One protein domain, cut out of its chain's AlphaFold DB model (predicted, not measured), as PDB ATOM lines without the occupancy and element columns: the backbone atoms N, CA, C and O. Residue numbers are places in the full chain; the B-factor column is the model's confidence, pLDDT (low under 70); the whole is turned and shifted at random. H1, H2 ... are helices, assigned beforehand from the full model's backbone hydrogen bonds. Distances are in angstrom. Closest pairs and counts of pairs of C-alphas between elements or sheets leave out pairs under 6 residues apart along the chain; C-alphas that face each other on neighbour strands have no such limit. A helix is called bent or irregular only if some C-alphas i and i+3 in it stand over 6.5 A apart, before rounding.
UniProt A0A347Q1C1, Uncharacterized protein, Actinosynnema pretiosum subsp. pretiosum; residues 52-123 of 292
ATOM      1  N   ARG A  52     168.109 117.357 130.649       90.88
ATOM      2  CA  ARG A  52     169.076 116.940 131.688       90.88
ATOM      3  C   ARG A  52     169.504 118.081 132.615       90.88
ATOM      4  O   ARG A  52     169.757 117.819 133.787       90.88
ATOM      5  N   ARG A  53     169.614 119.318 132.109       91.06
ATOM      6  CA  ARG A  53     169.899 120.488 132.959       91.06
ATOM      7  C   ARG A  53     168.731 120.785 133.894       91.06
ATOM      8  O   ARG A  53     168.945 120.851 135.094       91.06
ATOM      9  N   VAL A  54     167.511 120.865 133.361       93.00
ATOM     10  CA  VAL A  54     166.288 121.065 134.160       93.00
ATOM     11  C   VAL A  54     166.129 119.966 135.214       93.00
ATOM     12  O   VAL A  54     165.920 120.265 136.383       93.00
ATOM     13  N   THR A  55     166.293 118.698 134.831       92.75
ATOM     14  CA  THR A  55     166.218 117.558 135.752       92.75
ATOM     15  C   THR A  55     167.214 117.695 136.896       92.75
ATOM     16  O   THR A  55     166.842 117.519 138.051       92.75
ATOM     17  N   ARG A  56     168.474 118.025 136.587       91.44
ATOM     18  CA  ARG A  56     169.510 118.226 137.603       91.44
ATOM     19  C   ARG A  56     169.137 119.361 138.551       91.44
ATOM     20  O   ARG A  56     169.132 119.146 139.754       91.44
ATOM     21  N   ASP A  57     168.759 120.516 138.013       92.31
ATOM     22  CA  ASP A  57     168.384 121.685 138.809       92.31
ATOM     23  C   ASP A  57     167.255 121.365 139.802       92.31
ATOM     24  O   ASP A  57     167.302 121.792 140.954       92.31
ATOM     25  N   VAL A  58     166.247 120.601 139.372       92.38
ATOM     26  CA  VAL A  58     165.117 120.190 140.221       92.38
ATOM     27  C   VAL A  58     165.552 119.175 141.284       92.38
ATOM     28  O   VAL A  58     165.151 119.281 142.442       92.38
ATOM     29  N   LEU A  59     166.405 118.210 140.931       89.56
ATOM     30  CA  LEU A  59     166.938 117.235 141.892       89.56
ATOM     31  C   LEU A  59     167.855 117.875 142.942       89.56
ATOM     32  O   LEU A  59     167.877 117.409 144.082       89.56
ATOM     33  N   ASP A  60     168.578 118.926 142.563       88.38
ATOM     34  CA  ASP A  60     169.498 119.662 143.433       88.38
ATOM     35  C   ASP A  60     168.786 120.767 144.240       88.38
ATOM     36  O   ASP A  60     169.400 121.401 145.096       88.38
ATOM     37  N   GLY A  61     167.489 121.002 143.997       88.25
ATOM     38  CA  GLY A  61     166.716 122.043 144.680       88.25
ATOM     39  C   GLY A  61     167.160 123.463 144.325       88.25
ATOM     40  O   GLY A  61     167.109 124.362 145.166       88.25
ATOM     41  N   ALA A  62     167.637 123.676 143.095       90.00
ATOM     42  CA  ALA A  62     168.141 124.969 142.659       90.00
ATOM     43  C   ALA A  62     167.029 126.045 142.652       90.00
ATOM     44  O   ALA A  62     165.868 125.754 142.343       90.00
ATOM     45  N   PRO A  63     167.362 127.323 142.910       89.00
ATOM     46  CA  PRO A  63     166.382 128.404 142.875       89.00
ATOM     47  C   PRO A  63     165.650 128.481 141.530       89.00
ATOM     48  O   PRO A  63     166.275 128.442 140.460       89.00
ATOM     49  N   ARG A  64     164.317 128.616 141.588       91.75
ATOM     50  CA  ARG A  64     163.414 128.652 140.420       91.75
ATOM     51  C   ARG A  64     163.513 127.420 139.507       91.75
ATOM     52  O   ARG A  64     163.165 127.503 138.331       91.75
ATOM     53  N   ALA A  65     164.008 126.282 140.002       94.06
ATOM     54  CA  ALA A  65     164.107 125.070 139.192       94.06
ATOM     55  C   ALA A  65     162.733 124.567 138.724       94.06
ATOM     56  O   ALA A  65     162.611 124.151 137.574       94.06
ATOM     57  N   LEU A  66     161.693 124.671 139.564       95.25
ATOM     58  CA  LEU A  66     160.330 124.295 139.168       95.25
ATOM     59  C   LEU A  66     159.751 125.239 138.107       95.25
ATOM     60  O   LEU A  66     159.134 124.780 137.157       95.25
ATOM     61  N   ASP A  67     160.028 126.542 138.177       95.88
ATOM     62  CA  ASP A  67     159.570 127.482 137.141       95.88
ATOM     63  C   ASP A  67     160.248 127.199 135.792       95.88
ATOM     64  O   ASP A  67     159.624 127.288 134.734       95.88
ATOM     65  N   ARG A  68     161.531 126.806 135.819       95.19
ATOM     66  CA  ARG A  68     162.243 126.339 134.620       95.19
ATOM     67  C   ARG A  68     161.670 125.024 134.092       95.19
ATOM     68  O   ARG A  68     161.607 124.857 132.873       95.19
ATOM     69  N   LEU A  69     161.261 124.111 134.976       96.31
ATOM     70  CA  LEU A  69     160.571 122.877 134.602       96.31
ATOM     71  C   LEU A  69     159.262 123.191 133.877       96.31
ATOM     72  O   LEU A  69     159.076 122.727 132.752       96.31
ATOM     73  N   ASP A  70     158.417 124.041 134.453       95.88
ATOM     74  CA  ASP A  70     157.129 124.411 133.867       95.88
ATOM     75  C   ASP A  70     157.298 125.110 132.522       95.88
ATOM     76  O   ASP A  70     156.621 124.762 131.555       95.88
ATOM     77  N   ALA A  71     158.246 126.046 132.416       94.44
ATOM     78  CA  ALA A  71     158.547 126.722 131.159       94.44
ATOM     79  C   ALA A  71     159.033 125.741 130.076       94.44
ATOM     80  O   ALA A  71     158.670 125.876 128.906       94.44
ATOM     81  N   HIS A  72     159.829 124.735 130.453       94.00
ATOM     82  CA  HIS A  72     160.285 123.699 129.529       94.00
ATOM     83  C   HIS A  72     159.129 122.803 129.063       94.00
ATOM     84  O   HIS A  72     158.984 122.547 127.868       94.00
ATOM     85  N   VAL A  73     158.278 122.358 129.991       94.81
ATOM     86  CA  VAL A  73     157.122 121.494 129.704       94.81
ATOM     87  C   VAL A  73     156.031 122.248 128.938       94.81
ATOM     88  O   VAL A  73     155.351 121.656 128.103       94.81
ATOM     89  N   ALA A  74     155.890 123.561 129.134       93.69
ATOM     90  CA  ALA A  74     154.984 124.397 128.346       93.69
ATOM     91  C   ALA A  74     155.336 124.376 126.847       93.69
ATOM     92  O   ALA A  74     154.441 124.379 126.005       93.69
ATOM     93  N   GLN A  75     156.628 124.292 126.512       93.44
ATOM     94  CA  GLN A  75     157.110 124.154 125.130       93.44
ATOM     95  C   GLN A  75     157.073 122.703 124.625       93.44
ATOM     96  O   GLN A  75     157.101 122.465 123.418       93.44
ATOM     97  N   ARG A  76     157.036 121.727 125.538       93.12
ATOM     98  CA  ARG A  76     157.059 120.285 125.255       93.12
ATOM     99  C   ARG A  76     156.001 119.545 126.084       93.12
ATOM    100  O   ARG A  76     156.350 118.860 127.047       93.12
ATOM    101  N   PRO A  77     154.704 119.651 125.727       92.94
ATOM    102  CA  PRO A  77     153.630 118.978 126.460       92.94
ATOM    103  C   PRO A  77     153.769 117.449 126.507       92.94
ATOM    104  O   PRO A  77     153.239 116.818 127.418       92.94
ATOM    105  N   ASP A  78     154.517 116.857 125.570       93.56
ATOM    106  CA  ASP A  78     154.896 115.439 125.559       93.56
ATOM    107  C   ASP A  78     155.701 115.020 126.803       93.56
ATOM    108  O   ASP A  78     155.687 113.854 127.184       93.56
ATOM    109  N   ARG A  79     156.356 115.972 127.479       94.31
ATOM    110  CA  ARG A  79     157.185 115.751 128.674       94.31
ATOM    111  C   ARG A  79     156.435 115.906 129.998       94.31
ATOM    112  O   ARG A  79     157.059 115.817 131.050       94.31
ATOM    113  N   ARG A  80     155.117 116.140 129.991       96.81
ATOM    114  CA  ARG A  80     154.330 116.318 131.232       96.81
ATOM    115  C   ARG A  80     154.455 115.128 132.179       96.81
ATOM    116  O   ARG A  80     154.660 115.326 133.372       96.81
ATOM    117  N   GLN A  81     154.405 113.907 131.646       97.50
ATOM    118  CA  GLN A  81     154.584 112.709 132.464       97.50
ATOM    119  C   GLN A  81     156.008 112.625 133.030       97.50
ATOM    120  O   GLN A  81     156.159 112.381 134.221       97.50
ATOM    121  N   ASP A  82     157.035 112.917 132.225       96.38
ATOM    122  CA  ASP A  82     158.428 112.941 132.696       96.38
ATOM    123  C   ASP A  82     158.633 113.972 133.823       96.38
ATOM    124  O   ASP A  82     159.412 113.749 134.750       96.38
ATOM    125  N   ALA A  83     157.931 115.106 133.757       96.88
ATOM    126  CA  ALA A  83     157.942 116.123 134.801       96.88
ATOM    127  C   ALA A  83     157.242 115.648 136.082       96.88
ATOM    128  O   ALA A  83     157.794 115.816 137.166       96.88
ATOM    129  N   VAL A  84     156.075 115.003 135.974       97.44
ATOM    130  CA  VAL A  84     155.395 114.376 137.123       97.44
ATOM    131  C   VAL A  84     156.289 113.322 137.775       97.44
ATOM    132  O   VAL A  84     156.465 113.334 138.994       97.44
ATOM    133  N   ASP A  85     156.918 112.465 136.973       95.38
ATOM    134  CA  ASP A  85     157.827 111.426 137.456       95.38
ATOM    135  C   ASP A  85     159.038 112.043 138.176       95.38
ATOM    136  O   ASP A  85     159.436 111.571 139.242       95.38
ATOM    137  N   LEU A  86     159.583 113.150 137.659       94.44
ATOM    138  CA  LEU A  86     160.655 113.911 138.302       94.44
ATOM    139  C   LEU A  86     160.231 114.496 139.659       94.44
ATOM    140  O   LEU A  86     160.966 114.352 140.638       94.44
ATOM    141  N   LEU A  87     159.048 115.109 139.750       94.31
ATOM    142  CA  LEU A  87     158.520 115.628 141.019       94.31
ATOM    143  C   LEU A  87     158.333 114.494 142.042       94.31
ATOM    144  O   LEU A  87     158.728 114.628 143.201       94.31
ATOM    145  N   LEU A  88     157.821 113.336 141.612       92.25
ATOM    146  CA  LEU A  88     157.694 112.146 142.463       92.25
ATOM    147  C   LEU A  88     159.057 111.594 142.904       92.25
ATOM    148  O   LEU A  88     159.196 111.149 144.045       92.25
ATOM    149  N   ILE A  89     160.083 111.651 142.049       90.44
ATOM    150  CA  ILE A  89     161.464 111.308 142.421       90.44
ATOM    151  C   ILE A  89     161.980 112.255 143.515       90.44
ATOM    152  O   ILE A  89     162.606 111.791 144.474       90.44
ATOM    153  N   CYS A  90     161.700 113.556 143.426       87.94
ATOM    154  CA  CYS A  90     162.061 114.517 144.471       87.94
ATOM    155  C   CYS A  90     161.366 114.200 145.802       87.94
ATOM    156  O   CYS A  90     162.026 114.191 146.844       87.94
ATOM    157  N   LEU A  91     160.071 113.861 145.777       85.94
ATOM    158  CA  LEU A  91     159.321 113.473 146.979       85.94
ATOM    159  C   LEU A  91     159.826 112.153 147.586       85.94
ATOM    160  O   LEU A  91     159.966 112.065 148.804       85.94
ATOM    161  N   ARG A  92     160.187 111.170 146.749       81.69
ATOM    162  CA  ARG A  92     160.816 109.896 147.154       81.69
ATOM    163  C   ARG A  92     162.157 110.090 147.856       81.69
ATOM    164  O   ARG A  92     162.458 109.418 148.837       81.69
ATOM    165  N   SER A  93     162.990 110.967 147.301       68.50
ATOM    166  CA  SER A  93     164.411 111.052 147.652       68.50
ATOM    167  C   SER A  93     164.715 112.144 148.676       68.50
ATOM    168  O   SER A  93     165.821 112.183 149.208       68.50
ATOM    169  N   GLY A  94     163.765 113.045 148.950       58.84
ATOM    170  CA  GLY A  94     164.009 114.275 149.705       58.84
ATOM    171  C   GLY A  94     164.572 114.058 151.109       58.84
ATOM    172  O   GLY A  94     165.442 114.813 151.532       58.84
ATOM    173  N   VAL A  95     164.152 112.993 151.801       55.88
ATOM    174  CA  VAL A  95     164.674 112.653 153.137       55.88
ATOM    175  C   VAL A  95     166.103 112.102 153.057       55.88
ATOM    176  O   VAL A  95     166.958 112.512 153.833       55.88
ATOM    177  N   ALA A  96     166.392 111.227 152.090       57.84
ATOM    178  CA  ALA A  96     167.720 110.631 151.914       57.84
ATOM    179  C   ALA A  96     168.754 111.607 151.319       57.84
ATOM    180  O   ALA A  96     169.951 111.426 151.514       57.84
ATOM    181  N   ARG A  97     168.303 112.644 150.599       58.62
ATOM    182  CA  ARG A  97     169.157 113.656 149.945       58.62
ATOM    183  C   ARG A  97     169.344 114.937 150.766       58.62
ATOM    184  O   ARG A  97     169.939 115.881 150.264       58.62
ATOM    185  N   GLY A  98     168.819 115.000 151.994       57.97
ATOM    186  CA  GLY A  98     168.935 116.189 152.849       57.97
ATOM    187  C   GLY A  98     168.180 117.421 152.330       57.97
ATOM    188  O   GLY A  98     168.460 118.535 152.768       57.97
ATOM    189  N   LEU A  99     167.223 117.246 151.408       65.25
ATOM    190  CA  LEU A  99     166.407 118.348 150.899       65.25
ATOM    191  C   LEU A  99     165.461 118.824 152.010       65.25
ATOM    192  O   LEU A  99     164.732 118.030 152.617       65.25
ATOM    193  N   ASN A 100     165.497 120.128 152.291       73.94
ATOM    194  CA  ASN A 100     164.778 120.726 153.412       73.94
ATOM    195  C   ASN A 100     163.246 120.615 153.251       73.94
ATOM    196  O   ASN A 100     162.721 120.303 152.181       73.94
ATOM    197  N   ALA A 101     162.513 120.834 154.348       80.31
ATOM    198  CA  ALA A 101     161.055 120.723 154.351       80.31
ATOM    199  C   ALA A 101     160.389 121.681 153.348       80.31
ATOM    200  O   ALA A 101     159.486 121.259 152.635       80.31
ATOM    201  N   ALA A 102     160.892 122.916 153.235       85.88
ATOM    202  CA  ALA A 102     160.352 123.931 152.334       85.88
ATOM    203  C   ALA A 102     160.390 123.494 150.862       85.88
ATOM    204  O   ALA A 102     159.399 123.639 150.154       85.88
ATOM    205  N   TRP A 103     161.493 122.889 150.409       87.44
ATOM    206  CA  TRP A 103     161.594 122.373 149.044       87.44
ATOM    207  C   TRP A 103     160.604 121.235 148.777       87.44
ATOM    208  O   TRP A 103     159.991 121.185 147.716       87.44
ATOM    209  N   ARG A 104     160.408 120.324 149.739       85.88
ATOM    210  CA  ARG A 104     159.419 119.245 149.581       85.88
ATOM    211  C   ARG A 104     157.996 119.786 149.499       85.88
ATOM    212  O   ARG A 104     157.223 119.266 148.701       85.88
ATOM    213  N   THR A 105     157.669 120.804 150.295       88.81
ATOM    214  CA  THR A 105     156.377 121.498 150.222       88.81
ATOM    215  C   THR A 105     156.183 122.123 148.844       88.81
ATOM    216  O   THR A 105     155.188 121.830 148.198       88.81
ATOM    217  N   GLU A 106     157.173 122.859 148.338       92.25
ATOM    218  CA  GLU A 106     157.114 123.494 147.014       92.25
ATOM    219  C   GLU A 106     156.943 122.466 145.876       92.25
ATOM    220  O   GLU A 106     156.101 122.630 144.994       92.25
ATOM    221  N   VAL A 107     157.680 121.348 145.916       93.06
ATOM    222  CA  VAL A 107     157.515 120.235 144.959       93.06
ATOM    223  C   VAL A 107     156.112 119.631 145.045       93.06
ATOM    224  O   VAL A 107     155.518 119.311 144.014       93.06
ATOM    225  N   GLN A 108     155.581 119.458 146.256       92.50
ATOM    226  CA  GLN A 108     154.249 118.901 146.471       92.50
ATOM    227  C   GLN A 108     153.153 119.850 145.977       92.50
ATOM    228  O   GLN A 108     152.231 119.407 145.295       92.50
ATOM    229  N   ASP A 109     153.284 121.146 146.250       94.06
ATOM    230  CA  ASP A 109     152.368 122.178 145.772       94.06
ATOM    231  C   ASP A 109     152.365 122.251 144.247       94.06
ATOM    232  O   ASP A 109     151.294 122.306 143.637       94.06
ATOM    233  N   ARG A 110     153.540 122.151 143.614       95.88
ATOM    234  CA  ARG A 110     153.657 122.090 142.153       95.88
ATOM    235  C   ARG A 110     153.000 120.842 141.573       95.88
ATOM    236  O   ARG A 110     152.227 120.938 140.622       95.88
ATOM    237  N   LEU A 111     153.268 119.674 142.160       96.38
ATOM    238  CA  LEU A 111     152.639 118.419 141.751       96.38
ATOM    239  C   LEU A 111     151.111 118.523 141.858       96.38
ATOM    240  O   LEU A 111     150.404 118.203 140.906       96.38
ATOM    241  N   ARG A 112     150.601 119.027 142.986       96.00
ATOM    242  CA  ARG A 112     149.167 119.234 143.213       96.00
ATOM    243  C   ARG A 112     148.569 120.215 142.205       96.00
ATOM    244  O   ARG A 112     147.504 119.934 141.671       96.00
ATOM    245  N   ALA A 113     149.244 121.319 141.893       96.25
ATOM    246  CA  ALA A 113     148.769 122.294 140.910       96.25
ATOM    247  C   ALA A 113     148.553 121.668 139.519       96.25
ATOM    248  O   ALA A 113     147.542 121.938 138.876       96.25
ATOM    249  N   HIS A 114     149.449 120.779 139.083       97.25
ATOM    250  CA  HIS A 114     149.315 120.096 137.792       97.25
ATOM    251  C   HIS A 114     148.318 118.938 137.791       97.25
ATOM    252  O   HIS A 114     147.884 118.515 136.723       97.25
ATOM    253  N   LEU A 115     147.928 118.421 138.955       97.31
ATOM    254  CA  LEU A 115     146.943 117.341 139.068       97.31
ATOM    255  C   LEU A 115     145.547 117.845 139.433       97.31
ATOM    256  O   LEU A 115     144.581 117.101 139.282       97.31
ATOM    257  N   SER A 116     145.415 119.077 139.908       96.19
ATOM    258  CA  SER A 116     144.133 119.670 140.274       96.19
ATOM    259  C   SER A 116     143.437 120.292 139.061       96.19
ATOM    260  O   SER A 116     144.092 120.943 138.248       96.19
ATOM    261  N   PRO A 117     142.105 120.150 138.926       93.12
ATOM    262  CA  PRO A 117     141.349 120.810 137.869       93.12
ATOM    263  C   PRO A 117     141.501 122.329 137.951       93.12
ATOM    264  O   PRO A 117     141.198 122.933 138.977       93.12
ATOM    265  N   GLY A 118     141.928 122.952 136.857       93.19
ATOM    266  CA  GLY A 118     142.127 124.393 136.799       93.19
ATOM    267  C   GLY A 118     143.188 124.799 135.779       93.19
ATOM    268  O   GLY A 118     143.610 123.982 134.950       93.19
ATOM    269  N   PRO A 119     143.624 126.066 135.817       90.69
ATOM    270  CA  PRO A 119     144.743 126.535 135.011       90.69
ATOM    271  C   PRO A 119     146.001 125.707 135.300       90.69
ATOM    272  O   PRO A 119     146.393 125.556 136.452       90.69
ATOM    273  N   GLY A 120     146.638 125.169 134.258       90.94
ATOM    274  CA  GLY A 120     147.855 124.359 134.407       90.94
ATOM    275  C   GLY A 120     147.626 122.872 134.707       90.94
ATOM    276  O   GLY A 120     148.612 122.151 134.860       90.94
ATOM    277  N   PHE A 121     146.372 122.405 134.725       96.56
ATOM    278  CA  PHE A 121     146.029 120.989 134.877       96.56
ATOM    279  C   PHE A 121     146.578 120.132 133.727       96.56
ATOM    280  O   PHE A 121     146.401 120.444 132.544       96.56
ATOM    281  N   TRP A 122     147.212 119.015 134.074       97.31
ATOM    282  CA  TRP A 122     147.703 117.998 133.153       97.31
ATOM    283  C   TRP A 122     146.822 116.744 133.281       97.31
ATOM    284  O   TRP A 122     147.004 115.947 134.204       97.31
ATOM    285  N   PRO A 123     145.845 116.546 132.377       96.00
ATOM    286  CA  PRO A 123     144.933 115.412 132.461       96.00
ATOM    287  C   PRO A 123     145.642 114.086 132.174       96.00
ATOM    288  O   PRO A 123     146.534 114.013 131.329       96.00
TER     289      PRO A 123
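AT A GLANCE: This is residues 52 to 123 of the 292 residues of an uncharacterized protein of Actinosynnema pretiosum subsp. pretiosum (UniProt A0A347Q1C1). Helices H2, H3 and H4 run back and forth side by side, their centres in a triangle, and short H1 packs at a slant on H2 and H3. The 72 printed residues hold four named helices, H1 to H4 in order, and no named strand: all helix. The whole is compact, radius of gyration of the C-alphas 11.5 A, spans 31 by 25 by 18 A.

IN THESE COORDINATES: Find C-alpha 52 at (169.076, 116.940, 131.688); from there H1 runs to residue 59. H2 is residues 65 to 75. H3, residues 77 to 93, is 25.1 A long and irregular: C-alphas 78 and 81 are 7.4 A apart. H4, residues 101 to 115, 21.1 A, ends at (146.943, 117.341, 139.068).

HOW THE PARTS SIT: At the hub, H3, residues 84 to 91 alone touch H4 in a hairpin, closest C-alphas Leu 87 and Val 107, 6.1 A. Every O i to N i+4 pair is within hydrogen-bond range in H1 and H4, 6 of 7 in H2, 11 of 13 in H3.

THE WHOLE: The printed part has no cut; residues 93 to 99 have pLDDT under 70.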